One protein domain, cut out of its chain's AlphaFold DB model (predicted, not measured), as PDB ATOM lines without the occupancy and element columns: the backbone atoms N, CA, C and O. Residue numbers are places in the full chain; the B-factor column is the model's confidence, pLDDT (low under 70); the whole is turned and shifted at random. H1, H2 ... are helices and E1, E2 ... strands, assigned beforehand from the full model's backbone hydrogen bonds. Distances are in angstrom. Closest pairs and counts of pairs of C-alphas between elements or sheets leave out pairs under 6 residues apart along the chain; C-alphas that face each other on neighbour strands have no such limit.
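AT A GLANCE: This is residues 239 to 275 and 323 to 355 of the 626 residues of the protein "Terminase GpA" of Dethiosulfovibrio peptidovorans DSM 11002 (UniProt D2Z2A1). Four helices stand side by side, each running the opposite way to the next: H2, H3 and H4 make a rough row, and H1 packs on H2 at one end of it, like the foot of an L. Beyond the end of H2, the short strand E1 pairs with the opening residues 240 to 241, and a tail follows H4. The 70 printed residues hold H1, H2, E1, H3 and H4 in that order, and the class is mostly helix. The whole is compact, with a radius of gyration of the C-alphas of 12.7 A and spans of 31 by 31 by 18 A.

HOW THE PARTS SIT: Start with residues 240 to 241, paired antiparallel with residues 271 to 272 of E1, residues 271 to 273, which pairs with no named strand. Next come H1, residues 244 to 252, and H2, residues 256 to 269, a helical hairpin; they touch, closest at C-alphas of Leu 250 and Arg 259, 6.2 A, at a shallow tilt of 9 degrees. H2, with residues 263 to 269 alone, touches H3, residues 323 to 332, opposite ways at a shallow tilt of 28 degrees; the closest C-alphas, of Glu 267 and Gly 323, are 3.8 A apart. H3 and H4, residues 336 to 346, form a second helical hairpin at a shallow tilt of 26 degrees, closest at C-alphas of Ser 332 and Asp 338, 4.6 A. H1 is apart from H3 and H4. In H1, H2, H3 and H4 every O i to N i+4 pair is within hydrogen-bond range.

IN THESE COORDINATES: Find C-alpha 244 at (70.857, 18.780, 27.200), where H1 begins, 12.9 A long. H2 runs 20.1 A, E1 6.5 A, H3 14.2 A, and H4 14.8 A to C-alpha 346 at (87.216, 14.385, 11.692).

THE WHOLE: Residues 276 to 322 are not printed; C-alphas 275 and 323 are 17.9 A apart across this cut. Of the links printed whole, H1 to H2, H2 to E1 and H3 to H4 are tight. Look for low confidence at residues 353 to 355, under 70.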
ATOM      1  N   ASP A 239      81.122  24.143  18.667       96.56
ATOM      2  CA  ASP A 239      79.867  24.782  18.300       96.56
ATOM      3  C   ASP A 239      78.816  23.755  17.839       96.56
ATOM      4  O   ASP A 239      77.654  24.105  17.637       96.56
ATOM      5  N   VAL A 240      79.173  22.471  17.720       97.56
ATOM      6  CA  VAL A 240      78.204  21.382  17.549       97.56
ATOM      7  C   VAL A 240      77.508  21.150  18.889       97.56
ATOM      8  O   VAL A 240      78.146  20.927  19.911       97.56
ATOM      9  N   SER A 241      76.184  21.243  18.890       96.81
ATOM     10  CA  SER A 241      75.343  21.175  20.084       96.81
ATOM     11  C   SER A 241      74.239  20.139  19.905       96.81
ATOM     12  O   SER A 241      73.798  19.869  18.791       96.81
ATOM     13  N   TRP A 242      73.761  19.569  21.004       97.38
ATOM     14  CA  TRP A 242      72.625  18.651  21.032       97.38
ATOM     15  C   TRP A 242      71.808  18.879  22.313       97.38
ATOM     16  O   TRP A 242      72.260  19.601  23.205       97.38
ATOM     17  N   PRO A 243      70.585  18.327  22.407       96.62
ATOM     18  CA  PRO A 243      69.703  18.577  23.541       96.62
ATOM     19  C   PRO A 243      70.316  18.135  24.879       96.62
ATOM     20  O   PRO A 243      70.861  17.035  24.991       96.62
ATOM     21  N   GLU A 244      70.220  18.993  25.895       93.44
ATOM     22  CA  GLU A 244      70.857  18.780  27.200       93.44
ATOM     23  C   GLU A 244      70.256  17.592  27.972       93.44
ATOM     24  O   GLU A 244      70.979  16.888  28.679       93.44
ATOM     25  N   ASP A 245      68.975  17.285  27.737       94.44
ATOM     26  CA  ASP A 245      68.299  16.085  28.244       94.44
ATOM     27  C   ASP A 245      69.026  14.792  27.845       94.44
ATOM     28  O   ASP A 245      69.107  13.857  28.641       94.44
ATOM     29  N   LEU A 246      69.616  14.747  26.646       93.25
ATOM     30  CA  LEU A 246      70.356  13.575  26.170       93.25
ATOM     31  C   LEU A 246      71.744  13.465  26.806       93.25
ATOM     32  O   LEU A 246      72.219  12.357  27.048       93.25
ATOM     33  N   THR A 247      72.386  14.597  27.108       89.44
ATOM     34  CA  THR A 247      73.647  14.616  27.865       89.44
ATOM     35  C   THR A 247      73.433  14.056  29.265       89.44
ATOM     36  O   THR A 247      74.218  13.228  29.725       89.44
ATOM     37  N   GLU A 248      72.355  14.470  29.927       88.56
ATOM     38  CA  GLU A 248      72.019  13.991  31.264       88.56
ATOM     39  C   GLU A 248      71.612  12.512  31.263       88.56
ATOM     40  O   GLU A 248      72.054  11.749  32.122       88.56
ATOM     41  N   ALA A 249      70.852  12.071  30.255       90.19
ATOM     42  CA  ALA A 249      70.538  10.658  30.064       90.19
ATOM     43  C   ALA A 249      71.808   9.807  29.867       90.19
ATOM     44  O   ALA A 249      71.940   8.754  30.482       90.19
ATOM     45  N   LEU A 250      72.783  10.283  29.079       87.88
ATOM     46  CA  LEU A 250      74.067   9.595  28.882       87.88
ATOM     47  C   LEU A 250      74.937   9.526  30.141       87.88
ATOM     48  O   LEU A 250      75.777   8.634  30.234       87.88
ATOM     49  N   ARG A 251      74.798  10.459  31.087       86.38
ATOM     50  CA  ARG A 251      75.553  10.422  32.353       86.38
ATOM     51  C   ARG A 251      75.023   9.377  33.328       86.38
ATOM     52  O   ARG A 251      75.795   8.872  34.129       86.38
ATOM     53  N   LYS A 252      73.720   9.101  33.276       87.88
ATOM     54  CA  LYS A 252      73.016   8.200  34.201       87.88
ATOM     55  C   LYS A 252      72.898   6.763  33.697       87.88
ATOM     56  O   LYS A 252      72.455   5.905  34.451       87.88
ATOM     57  N   GLU A 253      73.221   6.523  32.430       88.88
ATOM     58  CA  GLU A 253      73.031   5.232  31.777       88.88
ATOM     59  C   GLU A 253      74.355   4.481  31.624       88.88
ATOM     60  O   GLU A 253      75.230   4.902  30.858       88.88
ATOM     61  N   ASP A 254      74.463   3.342  32.304       83.69
ATOM     62  CA  ASP A 254      75.629   2.457  32.260       83.69
ATOM     63  C   ASP A 254      75.446   1.293  31.272       83.69
ATOM     64  O   ASP A 254      76.441   0.720  30.821       83.69
ATOM     65  N   ASP A 255      74.210   0.948  30.874       89.06
ATOM     66  CA  ASP A 255      73.976  -0.142  29.922       89.06
ATOM     67  C   ASP A 255      74.452   0.240  28.503       89.06
ATOM     68  O   ASP A 255      73.930   1.187  27.899       89.06
ATOM     69  N   PRO A 256      75.386  -0.517  27.890       86.06
ATOM     70  CA  PRO A 256      75.925  -0.188  26.569       86.06
ATOM     71  C   PRO A 256      74.863  -0.094  25.462       86.06
ATOM     72  O   PRO A 256      74.980   0.724  24.545       86.06
ATOM     73  N   THR A 257      73.804  -0.906  25.533       90.12
ATOM     74  CA  THR A 257      72.754  -0.928  24.504       90.12
ATOM     75  C   THR A 257      71.849   0.297  24.613       90.12
ATOM     76  O   THR A 257      71.498   0.909  23.597       90.12
ATOM     77  N   ALA A 258      71.470   0.677  25.831       90.44
ATOM     78  CA  ALA A 258      70.708   1.882  26.116       90.44
ATOM     79  C   ALA A 258      71.507   3.146  25.762       90.44
ATOM     80  O   ALA A 258      70.983   4.004  25.045       90.44
ATOM     81  N   ARG A 259      72.802   3.209  26.113       91.25
ATOM     82  CA  ARG A 259      73.712   4.290  25.684       91.25
ATOM     83  C   ARG A 259      73.709   4.468  24.169       91.25
ATOM     84  O   ARG A 259      73.527   5.584  23.683       91.25
ATOM     85  N   GLN A 260      73.815   3.378  23.403       91.94
ATOM     86  CA  GLN A 260      73.802   3.452  21.939       91.94
ATOM     87  C   GLN A 260      72.476   3.999  21.381       91.94
ATOM     88  O   GLN A 260      72.479   4.699  20.365       91.94
ATOM     89  N   LYS A 261      71.336   3.724  22.029       94.31
ATOM     90  CA  LYS A 261      70.042   4.318  21.643       94.31
ATOM     91  C   LYS A 261      70.023   5.825  21.889       94.31
ATOM     92  O   LYS A 261      69.523   6.553  21.036       94.31
ATOM     93  N   ILE A 262      70.588   6.294  23.000       94.62
ATOM     94  CA  ILE A 262      70.679   7.731  23.296       94.62
ATOM     95  C   ILE A 262      71.620   8.423  22.298       94.62
ATOM     96  O   ILE A 262      71.268   9.467  21.756       94.62
ATOM     97  N   ILE A 263      72.764   7.812  21.961       95.19
ATOM     98  CA  ILE A 263      73.689   8.337  20.939       95.19
ATOM     99  C   ILE A 263      72.997   8.484  19.574       95.19
ATOM    100  O   ILE A 263      73.222   9.477  18.885       95.19
ATOM    101  N   ARG A 264      72.117   7.551  19.185       95.81
ATOM    102  CA  ARG A 264      71.301   7.701  17.961       95.81
ATOM    103  C   ARG A 264      70.357   8.903  18.039       95.81
ATOM    104  O   ARG A 264      70.242   9.640  17.072       95.81
ATOM    105  N   GLN A 265      69.744   9.161  19.195       96.19
ATOM    106  CA  GLN A 265      68.920  10.362  19.373       96.19
ATOM    107  C   GLN A 265      69.745  11.654  19.303       96.19
ATOM    108  O   GLN A 265      69.238  12.669  18.828       96.19
ATOM    109  N   VAL A 266      71.004  11.632  19.761       96.69
ATOM    110  CA  VAL A 266      71.935  12.756  19.572       96.69
ATOM    111  C   VAL A 266      72.209  12.963  18.086       96.69
ATOM    112  O   VAL A 266      72.123  14.093  17.613       96.69
ATOM    113  N   GLU A 267      72.467  11.885  17.344       97.25
ATOM    114  CA  GLU A 267      72.670  11.926  15.892       97.25
ATOM    115  C   GLU A 267      71.484  12.580  15.161       97.25
ATOM    116  O   GLU A 267      71.684  13.428  14.297       97.25
ATOM    117  N   ASP A 268      70.250  12.274  15.563       96.56
ATOM    118  CA  ASP A 268      69.046  12.829  14.931       96.56
ATOM    119  C   ASP A 268      68.754  14.290  15.322       96.56
ATOM    120  O   ASP A 268      68.071  15.013  14.590       96.56
ATOM    121  N   ARG A 269      69.201  14.730  16.507       96.81
ATOM    122  CA  ARG A 269      68.773  16.006  17.114       96.81
ATOM    123  C   ARG A 269      69.873  17.058  17.213       96.81
ATOM    124  O   ARG A 269      69.541  18.184  17.590       96.81
ATOM    125  N   ALA A 270      71.131  16.736  16.911       97.94
ATOM    126  CA  ALA A 270      72.226  17.702  16.969       97.94
ATOM    127  C   ALA A 270      72.075  18.826  15.930       97.94
ATOM    128  O   ALA A 270      71.427  18.687  14.892       97.94
ATOM    129  N   TRP A 271      72.683  19.969  16.218       98.12
ATOM    130  CA  TRP A 271      72.717  21.149  15.362       98.12
ATOM    131  C   TRP A 271      74.051  21.877  15.524       98.12
ATOM    132  O   TRP A 271      74.833  21.579  16.425       98.12
ATOM    133  N   TYR A 272      74.304  22.868  14.676       98.38
ATOM    134  CA  TYR A 272      75.432  23.778  14.846       98.38
ATOM    135  C   TYR A 272      74.953  25.102  15.443       98.38
ATOM    136  O   TYR A 272      73.991  25.704  14.963       98.38
ATOM    137  N   ARG A 273      75.588  25.567  16.513       98.00
ATOM    138  CA  ARG A 273      75.293  26.842  17.172       98.00
ATOM    139  C   ARG A 273      76.221  27.915  16.614       98.00
ATOM    140  O   ARG A 273      77.434  27.774  16.662       98.00
ATOM    141  N   CYS A 274      75.673  28.999  16.073       97.25
ATOM    142  CA  CYS A 274      76.510  30.092  15.575       97.25
ATOM    143  C   CYS A 274      77.314  30.741  16.723       97.25
ATOM    144  O   CYS A 274      76.695  31.143  17.704       97.25
ATOM    145  N   PRO A 275      78.642  30.932  16.606       95.00
ATOM    146  CA  PRO A 275      79.440  31.558  17.664       95.00
ATOM    147  C   PRO A 275      79.189  33.069  17.819       95.00
ATOM    148  O   PRO A 275      79.588  33.644  18.823       95.00
ATOM    149  N   GLY A 323      74.882  15.895  13.372       97.50
ATOM    150  CA  GLY A 323      74.550  14.673  14.099       97.50
ATOM    151  C   GLY A 323      75.624  13.599  14.064       97.50
ATOM    152  O   GLY A 323      76.031  13.116  15.116       97.50
ATOM    153  N   ALA A 324      76.110  13.255  12.871       97.25
ATOM    154  CA  ALA A 324      77.132  12.228  12.697       97.25
ATOM    155  C   ALA A 324      78.446  12.608  13.395       97.25
ATOM    156  O   ALA A 324      79.094  11.759  13.999       97.25
ATOM    157  N   VAL A 325      78.817  13.893  13.365       97.38
ATOM    158  CA  VAL A 325      80.004  14.397  14.079       97.38
ATOM    159  C   VAL A 325      79.823  14.261  15.594       97.38
ATOM    160  O   VAL A 325      80.731  13.807  16.287       97.38
ATOM    161  N   ALA A 326      78.651  14.640  16.114       97.75
ATOM    162  CA  ALA A 326      78.343  14.531  17.538       97.75
ATOM    163  C   ALA A 326      78.299  13.070  18.012       97.75
ATOM    164  O   ALA A 326      78.850  12.743  19.064       97.75
ATOM    165  N   SER A 327      77.662  12.184  17.242       96.75
ATOM    166  CA  SER A 327      77.530  10.775  17.605       96.75
ATOM    167  C   SER A 327      78.866  10.041  17.547       96.75
ATOM    168  O   SER A 327      79.132   9.232  18.436       96.75
ATOM    169  N   GLU A 328      79.733  10.368  16.585       96.75
ATOM    170  CA  GLU A 328      81.101   9.851  16.549       96.75
ATOM    171  C   GLU A 328      81.903  10.309  17.769       96.75
ATOM    172  O   GLU A 328      82.462   9.472  18.473       96.75
ATOM    173  N   PHE A 329      81.891  11.607  18.099       95.94
ATOM    174  CA  PHE A 329      82.574  12.100  19.297       95.94
ATOM    175  C   PHE A 329      82.142  11.340  20.555       95.94
ATOM    176  O   PHE A 329      82.980  10.929  21.352       95.94
ATOM    177  N   LEU A 330      80.836  11.123  20.732       93.62
ATOM    178  CA  LEU A 330      80.309  10.415  21.898       93.62
ATOM    179  C   LEU A 330      80.712   8.937  21.950       93.62
ATOM    180  O   LEU A 330      80.804   8.398  23.050       93.62
ATOM    181  N   ARG A 331      80.949   8.293  20.799       90.94
ATOM    182  CA  ARG A 331      81.477   6.920  20.721       90.94
ATOM    183  C   ARG A 331      82.977   6.873  21.007       90.94
ATOM    184  O   ARG A 331      83.443   5.912  21.605       90.94
ATOM    185  N   SER A 332      83.706   7.911  20.608       87.00
ATOM    186  CA  SER A 332      85.168   7.950  20.665       87.00
ATOM    187  C   SER A 332      85.739   8.549  21.952       87.00
ATOM    188  O   SER A 332      86.841   8.190  22.345       87.00
ATOM    189  N   LYS A 333      85.026   9.461  22.627       82.75
ATOM    190  CA  LYS A 333      85.566  10.293  23.725       82.75
ATOM    191  C   LYS A 333      86.138   9.523  24.920       82.75
ATOM    192  O   LYS A 333      87.009  10.052  25.604       82.75
ATOM    193  N   ASP A 334      85.643   8.313  25.175       77.00
ATOM    194  CA  ASP A 334      86.007   7.512  26.348       77.00
ATOM    195  C   ASP A 334      87.201   6.570  26.054       77.00
ATOM    196  O   ASP A 334      87.732   5.934  26.963       77.00
ATOM    197  N   SER A 335      87.656   6.502  24.795       79.00
ATOM    198  CA  SER A 335      88.782   5.683  24.329       79.00
ATOM    199  C   SER A 335      89.881   6.586  23.755       79.00
ATOM    200  O   SER A 335      89.630   7.307  22.791       79.00
ATOM    201  N   PRO A 336      91.115   6.576  24.299       72.81
ATOM    202  CA  PRO A 336      92.192   7.429  23.795       72.81
ATOM    203  C   PRO A 336      92.508   7.219  22.308       72.81
ATOM    204  O   PRO A 336      92.760   8.187  21.593       72.81
ATOM    205  N   GLU A 337      92.475   5.969  21.839       75.31
ATOM    206  CA  GLU A 337      92.750   5.619  20.440       75.31
ATOM    207  C   GLU A 337      91.641   6.131  19.512       75.31
ATOM    208  O   GLU A 337      91.917   6.756  18.484       75.31
ATOM    209  N   ASP A 338      90.379   5.941  19.906       82.38
ATOM    210  CA  ASP A 338      89.242   6.397  19.108       82.38
ATOM    211  C   ASP A 338      89.127   7.923  19.126       82.38
ATOM    212  O   ASP A 338      88.839   8.535  18.096       82.38
ATOM    213  N   LEU A 339      89.395   8.565  20.268       85.12
ATOM    214  CA  LEU A 339      89.433  10.021  20.389       85.12
ATOM    215  C   LEU A 339      90.551  10.621  19.532       85.12
ATOM    216  O   LEU A 339      90.337  11.642  18.876       85.12
ATOM    217  N   MET A 340      91.723   9.979  19.488       84.69
ATOM    218  CA  MET A 340      92.797  10.366  18.577       84.69
ATOM    219  C   MET A 340      92.332  10.300  17.122       84.69
ATOM    220  O   MET A 340      92.497  11.274  16.383       84.69
ATOM    221  N   ASN A 341      91.686   9.203  16.718       88.25
ATOM    222  CA  ASN A 341      91.126   9.090  15.375       88.25
ATOM    223  C   ASN A 341      90.051  10.156  15.101       88.25
ATOM    224  O   ASN A 341      90.043  10.733  14.016       88.25
ATOM    225  N   PHE A 342      89.183  10.474  16.064       94.44
ATOM    226  CA  PHE A 342      88.201  11.550  15.922       94.44
ATOM    227  C   PHE A 342      88.882  12.906  15.678       94.44
ATOM    228  O   PHE A 342      88.589  13.589  14.696       94.44
ATOM    229  N   ILE A 343      89.858  13.276  16.508       92.19
ATOM    230  CA  ILE A 343      90.588  14.548  16.388       92.19
ATOM    231  C   ILE A 343      91.324  14.639  15.040       92.19
ATOM    232  O   ILE A 343      91.184  15.618  14.305       92.19
ATOM    233  N   ASN A 344      92.051  13.590  14.663       94.50
ATOM    234  CA  ASN A 344      92.831  13.553  13.428       94.50
ATOM    235  C   ASN A 344      91.962  13.496  12.172       94.50
ATOM    236  O   ASN A 344      92.112  14.306  11.253       94.50
ATOM    237  N   SER A 345      91.059  12.519  12.120       95.06
ATOM    238  CA  SER A 345      90.293  12.201  10.922       95.06
ATOM    239  C   SER A 345      89.076  13.099  10.760       95.06
ATOM    240  O   SER A 345      88.743  13.412   9.628       95.06
ATOM    241  N   TRP A 346      88.414  13.550  11.826       96.75
ATOM    242  CA  TRP A 346      87.216  14.385  11.692       96.75
ATOM    243  C   TRP A 346      87.522  15.865  11.839       96.75
ATOM    244  O   TRP A 346      87.060  16.660  11.018       96.75
ATOM    245  N   LEU A 347      88.303  16.242  12.852       96.31
ATOM    246  CA  LEU A 347      88.591  17.652  13.135       96.31
ATOM    247  C   LEU A 347      89.744  18.209  12.300       96.31
ATOM    248  O   LEU A 347      89.887  19.424  12.224       96.31
ATOM    249  N   ALA A 348      90.505  17.341  11.623       96.94
ATOM    250  CA  ALA A 348      91.723  17.719  10.908       96.94
ATOM    251  C   ALA A 348      92.749  18.402  11.824       96.94
ATOM    252  O   ALA A 348      93.523  19.250  11.390       96.94
ATOM    253  N   GLU A 349      92.774  18.025  13.098       94.44
ATOM    254  CA  GLU A 349      93.684  18.587  14.086       94.44
ATOM    255  C   GLU A 349      94.732  17.540  14.476       94.44
ATOM    256  O   GLU A 349      94.430  16.343  14.529       94.44
ATOM    257  N   PRO A 350      95.992  17.941  14.717       90.75
ATOM    258  CA  PRO A 350      96.981  17.023  15.244       90.75
ATOM    259  C   PRO A 350      96.546  16.607  16.645       90.75
ATOM    260  O   PRO A 350      96.138  17.435  17.462       90.75
ATOM    261  N   PHE A 351      96.682  15.323  16.941       80.62
ATOM    262  CA  PHE A 351      96.431  14.842  18.278       80.62
ATOM    263  C   PHE A 351      97.578  15.341  19.141       80.62
ATOM    264  O   PHE A 351      98.744  14.981  18.951       80.62
ATOM    265  N   ARG A 352      97.243  16.238  20.064       73.56
ATOM    266  CA  ARG A 352      98.110  16.524  21.192       73.56
ATOM    267  C   ARG A 352      97.911  15.365  22.130       73.56
ATOM    268  O   ARG A 352      96.815  15.210  22.659       73.56
ATOM    269  N   GLU A 353      98.945  14.555  22.302       55.69
ATOM    270  CA  GLU A 353      98.937  13.553  23.354       55.69
ATOM    271  C   GLU A 353      98.580  14.285  24.646       55.69
ATOM    272  O   GLU A 353      99.359  15.106  25.140       55.69
ATOM    273  N   SER A 354      97.364  14.054  25.155       41.50
ATOM    274  CA  SER A 354      96.998  14.473  26.497       41.50
ATOM    275  C   SER A 354      97.749  13.542  27.428       41.50
ATOM    276  O   SER A 354      97.235  12.578  27.993       41.50
ATOM    277  N   VAL A 355      99.033  13.819  27.530       45.44
ATOM    278  CA  VAL A 355      99.824  13.534  28.693       45.44
ATOM    279  C   VAL A 355      98.933  13.828  29.896       45.44
ATOM    280  O   VAL A 355      98.368  14.922  29.978       45.44
TER     281      VAL A 355